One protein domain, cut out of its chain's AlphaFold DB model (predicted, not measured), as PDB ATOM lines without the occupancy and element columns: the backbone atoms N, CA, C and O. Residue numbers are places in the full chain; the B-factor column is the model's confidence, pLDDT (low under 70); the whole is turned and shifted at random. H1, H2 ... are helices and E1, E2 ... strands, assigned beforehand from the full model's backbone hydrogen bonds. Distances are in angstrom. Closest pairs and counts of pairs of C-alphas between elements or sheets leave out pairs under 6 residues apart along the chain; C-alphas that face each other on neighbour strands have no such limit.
ATOM      1  N   PHE A 315      27.595 -38.976  36.575       84.94
ATOM      2  CA  PHE A 315      28.687 -38.574  35.693       84.94
ATOM      3  C   PHE A 315      29.580 -39.778  35.367       84.94
ATOM      4  O   PHE A 315      30.164 -40.379  36.269       84.94
ATOM      5  N   LEU A 316      29.682 -40.136  34.085       88.62
ATOM      6  CA  LEU A 316      30.572 -41.199  33.609       88.62
ATOM      7  C   LEU A 316      31.869 -40.579  33.098       88.62
ATOM      8  O   LEU A 316      31.843 -39.712  32.224       88.62
ATOM      9  N   ILE A 317      33.001 -41.026  33.632       86.12
ATOM     10  CA  ILE A 317      34.311 -40.480  33.288       86.12
ATOM     11  C   ILE A 317      35.219 -41.588  32.769       86.12
ATOM     12  O   ILE A 317      35.444 -42.577  33.458       86.12
ATOM     13  N   ASP A 318      35.826 -41.370  31.604       86.44
ATOM     14  CA  ASP A 318      37.015 -42.111  31.180       86.44
ATOM     15  C   ASP A 318      38.210 -41.773  32.098       86.44
ATOM     16  O   ASP A 318      38.738 -40.653  32.123       86.44
ATOM     17  N   GLY A 319      38.635 -42.761  32.883       86.19
ATOM     18  CA  GLY A 319      39.704 -42.628  33.863       86.19
ATOM     19  C   GLY A 319      41.077 -42.384  33.238       86.19
ATOM     20  O   GLY A 319      41.866 -41.612  33.794       86.19
ATOM     21  N   PHE A 320      41.365 -42.966  32.068       82.81
ATOM     22  CA  PHE A 320      42.628 -42.717  31.367       82.81
ATOM     23  C   PHE A 320      42.679 -41.296  30.822       82.81
ATOM     24  O   PHE A 320      43.721 -40.644  30.914       82.81
ATOM     25  N   PHE A 321      41.555 -40.778  30.329       85.00
ATOM     26  CA  PHE A 321      41.474 -39.394  29.873       85.00
ATOM     27  C   PHE A 321      41.782 -38.389  30.997       85.00
ATOM     28  O   PHE A 321      42.568 -37.458  30.793       85.00
ATOM     29  N   ILE A 322      41.231 -38.585  32.203       85.00
ATOM     30  CA  ILE A 322      41.539 -37.711  33.349       85.00
ATOM     31  C   ILE A 322      43.009 -37.807  33.754       85.00
ATOM     32  O   ILE A 322      43.628 -36.772  34.007       85.00
ATOM     33  N   LEU A 323      43.579 -39.016  33.796       84.50
ATOM     34  CA  LEU A 323      45.000 -39.202  34.096       84.50
ATOM     35  C   LEU A 323      45.887 -38.487  33.070       84.50
ATOM     36  O   LEU A 323      46.797 -37.758  33.457       84.50
ATOM     37  N   HIS A 324      45.587 -38.622  31.776       81.69
ATOM     38  CA  HIS A 324      46.321 -37.936  30.710       81.69
ATOM     39  C   HIS A 324      46.146 -36.414  30.731       81.69
ATOM     40  O   HIS A 324      47.047 -35.684  30.321       81.69
ATOM     41  N   SER A 325      45.023 -35.921  31.250       82.62
ATOM     42  CA  SER A 325      44.758 -34.487  31.391       82.62
ATOM     43  C   SER A 325      45.505 -33.842  32.570       82.62
ATOM     44  O   SER A 325      45.468 -32.617  32.736       82.62
ATOM     45  N   MET A 326      46.209 -34.622  33.401       83.81
ATOM     46  CA  MET A 326      47.037 -34.093  34.487       83.81
ATOM     47  C   MET A 326      48.306 -33.435  33.945       83.81
ATOM     48  O   MET A 326      49.300 -34.099  33.674       83.81
ATOM     49  N   LYS A 327      48.306 -32.100  33.870       76.38
ATOM     50  CA  LYS A 327      49.477 -31.315  33.428       76.38
ATOM     51  C   LYS A 327      50.740 -31.566  34.262       76.38
ATOM     52  O   LYS A 327      51.843 -31.524  33.737       76.38
ATOM     53  N   GLU A 328      50.571 -31.823  35.556       79.19
ATOM     54  CA  GLU A 328      51.667 -32.106  36.484       79.19
ATOM     55  C   GLU A 328      51.357 -33.392  37.239       79.19
ATOM     56  O   GLU A 328      50.473 -33.404  38.103       79.19
ATOM     57  N   VAL A 329      52.070 -34.468  36.917       82.00
ATOM     58  CA  VAL A 329      51.906 -35.772  37.567       82.00
ATOM     59  C   VAL A 329      52.784 -35.818  38.826       82.00
ATOM     60  O   VAL A 329      54.006 -35.693  38.720       82.00
ATOM     61  N   PRO A 330      52.202 -35.962  40.032       84.00
ATOM     62  CA  PRO A 330      52.976 -36.079  41.266       84.00
ATOM     63  C   PRO A 330      53.888 -37.315  41.283       84.00
ATOM     64  O   PRO A 330      53.576 -38.335  40.680       84.00
ATOM     65  N   LYS A 331      54.996 -37.254  42.033       83.56
ATOM     66  CA  LYS A 331      56.023 -38.317  42.045       83.56
ATOM     67  C   LYS A 331      55.622 -39.603  42.778       83.56
ATOM     68  O   LYS A 331      56.283 -40.620  42.602       83.56
ATOM     69  N   THR A 332      54.593 -39.572  43.624       88.94
ATOM     70  CA  THR A 332      54.159 -40.742  44.403       88.94
ATOM     71  C   THR A 332      52.732 -41.137  44.053       88.94
ATOM     72  O   THR A 332      51.881 -40.272  43.844       88.94
ATOM     73  N   PHE A 333      52.451 -42.445  44.054       83.81
ATOM     74  CA  PHE A 333      51.115 -42.982  43.778       83.81
ATOM     75  C   PHE A 333      50.039 -42.365  44.674       83.81
ATOM     76  O   PHE A 333      49.020 -41.916  44.167       83.81
ATOM     77  N   GLY A 334      50.296 -42.224  45.980       86.62
ATOM     78  CA  GLY A 334      49.342 -41.587  46.896       86.62
ATOM     79  C   GLY A 334      49.015 -40.136  46.522       86.62
ATOM     80  O   GLY A 334      47.866 -39.705  46.622       86.62
ATOM     81  N   SER A 335      50.000 -39.387  46.022       84.62
ATOM     82  CA  SER A 335      49.790 -38.008  45.570       84.62
ATOM     83  C   SER A 335      49.030 -37.951  44.241       84.62
ATOM     84  O   SER A 335      48.194 -37.064  44.058       84.62
ATOM     85  N   ILE A 336      49.275 -38.908  43.338       86.94
ATOM     86  CA  ILE A 336      48.507 -39.086  42.096       86.94
ATOM     87  C   ILE A 336      47.048 -39.397  42.432       86.94
ATOM     88  O   ILE A 336      46.164 -38.701  41.945       86.94
ATOM     89  N   SER A 337      46.781 -40.363  43.318       87.25
ATOM     90  CA  SER A 337      45.423 -40.718  43.749       87.25
ATOM     91  C   SER A 337      44.691 -39.529  44.373       87.25
ATOM     92  O   SER A 337      43.530 -39.286  44.053       87.25
ATOM     93  N   LYS A 338      45.374 -38.729  45.207       87.88
ATOM     94  CA  LYS A 338      44.790 -37.521  45.809       87.88
ATOM     95  C   LYS A 338      44.431 -36.472  44.755       87.88
ATOM     96  O   LYS A 338      43.341 -35.910  44.803       87.88
ATOM     97  N   LYS A 339      45.322 -36.224  43.791       87.31
ATOM     98  CA  LYS A 339      45.084 -35.271  42.697       87.31
ATOM     99  C   LYS A 339      43.997 -35.761  41.737       87.31
ATOM    100  O   LYS A 339      43.165 -34.967  41.309       87.31
ATOM    101  N   PHE A 340      43.966 -37.061  41.450       89.56
ATOM    102  CA  PHE A 340      42.916 -37.712  40.671       89.56
ATOM    103  C   PHE A 340      41.549 -37.507  41.319       89.56
ATOM    104  O   PHE A 340      40.638 -36.981  40.686       89.56
ATOM    105  N   LEU A 341      41.433 -37.824  42.611       88.00
ATOM    106  CA  LEU A 341      40.191 -37.653  43.357       88.00
ATOM    107  C   LEU A 341      39.760 -36.180  43.396       88.00
ATOM    108  O   LEU A 341      38.602 -35.880  43.144       88.00
ATOM    109  N   GLN A 342      40.698 -35.247  43.596       87.31
ATOM    110  CA  GLN A 342      40.421 -33.807  43.512       87.31
ATOM    111  C   GLN A 342      39.902 -33.358  42.141       87.31
ATOM    112  O   GLN A 342      39.154 -32.389  42.075       87.31
ATOM    113  N   MET A 343      40.316 -33.998  41.044       86.00
ATOM    114  CA  MET A 343      39.807 -33.680  39.707       86.00
ATOM    115  C   MET A 343      38.402 -34.242  39.490       86.00
ATOM    116  O   MET A 343      37.560 -33.544  38.935       86.00
ATOM    117  N   VAL A 344      38.143 -35.457  39.971       87.12
ATOM    118  CA  VAL A 344      36.841 -36.129  39.865       87.12
ATOM    119  C   VAL A 344      35.791 -35.451  40.753       87.12
ATOM    120  O   VAL A 344      34.680 -35.193  40.311       87.12
ATOM    121  N   SER A 345      36.141 -35.054  41.976       84.31
ATOM    122  CA  SER A 345      35.216 -34.405  42.919       84.31
ATOM    123  C   SER A 345      34.788 -32.982  42.538       84.31
ATOM    124  O   SER A 345      34.000 -32.377  43.260       84.31
ATOM    125  N   LYS A 346      35.287 -32.417  41.430       83.81
ATOM    126  CA  LYS A 346      34.847 -31.100  40.935       83.81
ATOM    127  C   LYS A 346      33.462 -31.126  40.295       83.81
ATOM    128  O   LYS A 346      32.851 -30.070  40.166       83.81
ATOM    129  N   TYR A 347      32.989 -32.292  39.863       83.19
ATOM    130  CA  TYR A 347      31.696 -32.408  39.201       83.19
ATOM    131  C   TYR A 347      30.563 -32.419  40.244       83.19
ATOM    132  O   TYR A 347      30.568 -33.281  41.126       83.19
ATOM    133  N   PRO A 348      29.582 -31.499  40.164       76.25
ATOM    134  CA  PRO A 348      28.507 -31.380  41.145       76.25
ATOM    135  C   PRO A 348      27.411 -32.422  40.873       76.25
ATOM    136  O   PRO A 348      26.328 -32.088  40.402       76.25
ATOM    137  N   THR A 349      27.695 -33.702  41.123       80.38
ATOM    138  CA  THR A 349      26.738 -34.804  40.901       80.38
ATOM    139  C   THR A 349      26.700 -35.756  42.089       80.38
ATOM    140  O   THR A 349      27.660 -35.862  42.854       80.38
ATOM    141  N   ARG A 350      25.570 -36.451  42.260       81.62
ATOM    142  CA  ARG A 350      25.365 -37.383  43.377       81.62
ATOM    143  C   ARG A 350      26.185 -38.667  43.223       81.62
ATOM    144  O   ARG A 350      26.553 -39.270  44.228       81.62
ATOM    145  N   ARG A 351      26.457 -39.090  41.985       86.69
ATOM    146  CA  ARG A 351      27.225 -40.297  41.671       86.69
ATOM    147  C   ARG A 351      28.182 -40.043  40.514       86.69
ATOM    148  O   ARG A 351      27.784 -39.522  39.477       86.69
ATOM    149  N   ILE A 352      29.428 -40.473  40.690       88.75
ATOM    150  CA  ILE A 352      30.464 -40.393  39.665       88.75
ATOM    151  C   ILE A 352      31.059 -41.783  39.483       88.75
ATOM    152  O   ILE A 352      31.625 -42.332  40.429       88.75
ATOM    153  N   ASP A 353      30.957 -42.323  38.271       88.50
ATOM    154  CA  ASP A 353      31.540 -43.612  37.919       88.50
ATOM    155  C   ASP A 353      32.748 -43.377  37.005       88.50
ATOM    156  O   ASP A 353      32.649 -42.765  35.938       88.50
ATOM    157  N   VAL A 354      33.909 -43.863  37.441       89.44
ATOM    158  CA  VAL A 354      35.164 -43.767  36.693       89.44
ATOM    159  C   VAL A 354      35.430 -45.104  36.015       89.44
ATOM    160  O   VAL A 354      35.575 -46.128  36.681       89.44
ATOM    161  N   ILE A 355      35.513 -45.086  34.690       90.44
ATOM    162  CA  ILE A 355      35.659 -46.268  33.849       90.44
ATOM    163  C   ILE A 355      37.094 -46.323  33.334       90.44
ATOM    164  O   ILE A 355      37.586 -45.366  32.739       90.44
ATOM    165  N   PHE A 356      37.762 -47.452  33.551       85.56
ATOM    166  CA  PHE A 356      39.069 -47.739  32.967       85.56
ATOM    167  C   PHE A 356      38.935 -48.878  31.967       85.56
ATOM    168  O   PHE A 356      38.337 -49.910  32.277       85.56
ATOM    169  N   ASP A 357      39.531 -48.704  30.789       81.75
ATOM    170  CA  ASP A 357      39.623 -49.768  29.797       81.75
ATOM    171  C   ASP A 357      40.403 -50.959  30.366       81.75
ATOM    172  O   ASP A 357      41.550 -50.824  30.802       81.75
ATOM    173  N   GLN A 358      39.791 -52.141  30.320       76.06
ATOM    174  CA  GLN A 358      40.457 -53.409  30.599       76.06
ATOM    175  C   GLN A 358      40.647 -54.175  29.291       76.06
ATOM    176  O   GLN A 358      39.706 -54.372  28.522       76.06
ATOM    177  N   TYR A 359      41.877 -54.616  29.030       75.38
ATOM    178  CA  TYR A 359      42.185 -55.443  27.867       75.38
ATOM    179  C   TYR A 359      42.161 -56.918  28.258       75.38
ATOM    180  O   TYR A 359      43.008 -57.375  29.021       75.38
ATOM    181  N   PHE A 360      41.209 -57.667  27.705       75.12
ATOM    182  CA  PHE A 360      41.115 -59.114  27.892       75.12
ATOM    183  C   PHE A 360      41.917 -59.864  26.821       75.12
ATOM    184  O   PHE A 360      42.040 -59.406  25.682       75.12
ATOM    185  N   PHE A 361      42.474 -61.020  27.183       68.12
ATOM    186  CA  PHE A 361      43.161 -61.890  26.232       68.12
ATOM    187  C   PHE A 361      42.150 -62.708  25.405       68.12
ATOM    188  O   PHE A 361      41.207 -63.239  25.996       68.12
ATOM    189  N   PRO A 362      42.359 -62.884  24.084       68.44
ATOM    190  CA  PRO A 362      43.437 -62.325  23.260       68.44
ATOM    191  C   PRO A 362      43.080 -60.947  22.678       68.44
ATOM    192  O   PRO A 362      42.101 -60.795  21.955       68.44
ATOM    193  N   SER A 363      43.925 -59.941  22.929       65.50
ATOM    194  CA  SER A 363      43.791 -58.595  22.356       65.50
ATOM    195  C   SER A 363      45.045 -58.213  21.578       65.50
ATOM    196  O   SER A 363      46.168 -58.408  22.042       65.50
ATOM    197  N   ILE A 364      44.852 -57.599  20.407       63.22
ATOM    198  CA  ILE A 364      45.923 -57.095  19.530       63.22
ATOM    199  C   ILE A 364      46.849 -56.111  20.265       63.22
ATOM    200  O   ILE A 364      48.036 -56.033  19.951       63.22
ATOM    201  N   LYS A 365      46.339 -55.379  21.267       61.25
ATOM    202  CA  LYS A 365      47.161 -54.442  22.046       61.25
ATOM    203  C   LYS A 365      48.154 -55.153  22.975       61.25
ATOM    204  O   LYS A 365      49.254 -54.652  23.147       61.25
ATOM    205  N   ILE A 366      47.821 -56.347  23.473       59.62
ATOM    206  CA  ILE A 366      48.700 -57.145  24.349       59.62
ATOM    207  C   ILE A 366      49.913 -57.679  23.567       59.62
ATOM    208  O   ILE A 366      51.024 -57.725  24.083       59.62
ATOM    209  N   VAL A 367      49.724 -58.044  22.295       58.28
ATOM    210  CA  VAL A 367      50.795 -58.597  21.442       58.28
ATOM    211  C   VAL A 367      51.897 -57.566  21.156       58.28
ATOM    212  O   VAL A 367      53.060 -57.936  21.006       58.28
ATOM    213  N   LYS A 368      51.549 -56.272  21.111       53.97
ATOM    214  CA  LYS A 368      52.503 -55.180  20.863       53.97
ATOM    215  C   LYS A 368      53.438 -54.937  22.050       53.97
ATOM    216  O   LYS A 368      54.644 -54.838  21.849       53.97
ATOM    217  N   ASP A 369      52.904 -54.938  23.269       52.38
ATOM    218  CA  ASP A 369      53.694 -54.678  24.482       52.38
ATOM    219  C   ASP A 369      54.702 -55.806  24.779       52.38
ATOM    220  O   ASP A 369      55.806 -55.552  25.263       52.38
ATOM    221  N   VAL A 370      54.381 -57.054  24.411       52.81
ATOM    222  CA  VAL A 370      55.302 -58.205  24.534       52.81
ATOM    223  C   VAL A 370      56.507 -58.089  23.587       52.81
ATOM    224  O   VAL A 370      57.590 -58.581  23.905       52.81
ATOM    225  N   TYR A 371      56.344 -57.432  22.436       49.94
ATOM    226  CA  TYR A 371      57.433 -57.209  21.484       49.94
ATOM    227  C   TYR A 371      58.391 -56.102  21.953       49.94
ATOM    228  O   TYR A 371      59.605 -56.273  21.859       49.94
ATOM    229  N   ASP A 372      57.867 -55.016  22.530       48.28
ATOM    230  CA  ASP A 372      58.687 -53.899  23.027       48.28
ATOM    231  C   ASP A 372      59.464 -54.249  24.312       48.28
ATOM    232  O   ASP A 372      60.566 -53.740  24.523       48.28
ATOM    233  N   MET A 373      58.963 -55.173  25.143       48.56
ATOM    234  CA  MET A 373      59.699 -55.672  26.317       48.56
ATOM    235  C   MET A 373      60.889 -56.581  25.979       48.56
ATOM    236  O   MET A 373      61.772 -56.738  26.812       48.56
ATOM    237  N   LYS A 374      60.953 -57.171  24.777       44.22
ATOM    238  CA  LYS A 374      62.118 -57.967  24.338       44.22
ATOM    239  C   LYS A 374      63.261 -57.119  23.765       44.22
ATOM    240  O   LYS A 374      64.317 -57.663  23.446       44.22
ATOM    241  N   HIS A 375      63.055 -55.813  23.609       44.34
ATOM    242  CA  HIS A 375      64.020 -54.885  23.012       44.34
ATOM    243  C   HIS A 375      64.431 -53.732  23.942       44.34
ATOM    244  O   HIS A 375      65.025 -52.751  23.491       44.34
TER     245      HIS A 375
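Overview. This is residues 315 to 375 of the 376 residues of an uncharacterized protein of Eumeta variegata (UniProt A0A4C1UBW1). A small body made of a two-stranded parallel ribbon, E1 beside E2, with the helices H1 and H2 in the stretch of chain between the two strands, has a thin arm: residues 358 to 375 stick out from it and hold H3 near their far end. The arm makes much of the length, and H3 packs on no other named element. The printed part has 61 residues, with three named helices and two named strands in the order E1, H1, H2, E2, H3; the class is mixed, helices and strands. The whole is loose, with a radius of gyration of the C-alphas of 15.2 A, and elongated, spanning 44 by 26 by 17 A.

Arrangement. E1, residues 315 to 318, and E2, residues 351 to 355, are parallel neighbours, with 17 degrees between their directions. The C-alphas of Phe 315 and Ile 352 face each other at 4.7 A. N 317 and O 353 are within hydrogen-bond range at 2.9 A, as are N 355 and O 317 at 2.8 A. H1, residues 319 to 324, follows E1 by a tight link, and its closest C-alpha pair with E2 is Gly 319 and Ile 355, 5.4 A. H2, residues 333 to 344, only just touches H1, with 3 pairs of C-alphas within 8 A, and does so with residues 340 to 343 alone; the closest C-alphas are those of Leu 323 and Phe 340, 7.1 A. Their lines are only just about perpendicular, at 73 degrees. The closest C-alphas of H2 and E2 are those of Val 344 and Ile 352, 7.7 A, while E1 and H2 are only just apart, at 8.3 A. E1, H1 and H2, and E2 form a strand-helix-strand unit, two parallel neighbour strands with helices between them along the chain, and its crossover is right-handed. H3, residues 364 to 372, is apart from E1, H1 and H2. In H1 and H2 every O i to N i+4 pair is within hydrogen-bond range; in H3 2 of 5 are, beside 4 of 6 O i to N i+3 pairs.

Along the chain. E1 begins at C-alpha 315, (28.687, -38.574, 35.693), and is 10.1 A long. H1 measures 8.7 A and H2 16.3 A, from C-alpha 333 at (51.115, -42.982, 43.778). E2 is 13.0 A long. H3 is 13.6 A long and ends at C-alpha 372, (58.687, -53.899, 23.027).

Size, cuts and confidence. The C-alphas farthest apart are those of Arg 350 and His 375, 47.1 A. Without residues 358 to 375, the body spans 30 by 21 by 16 A. The printed part has no cut and no long link. The mean pLDDT of the printed part is 77.4, and residues 361 to 375 are under 70.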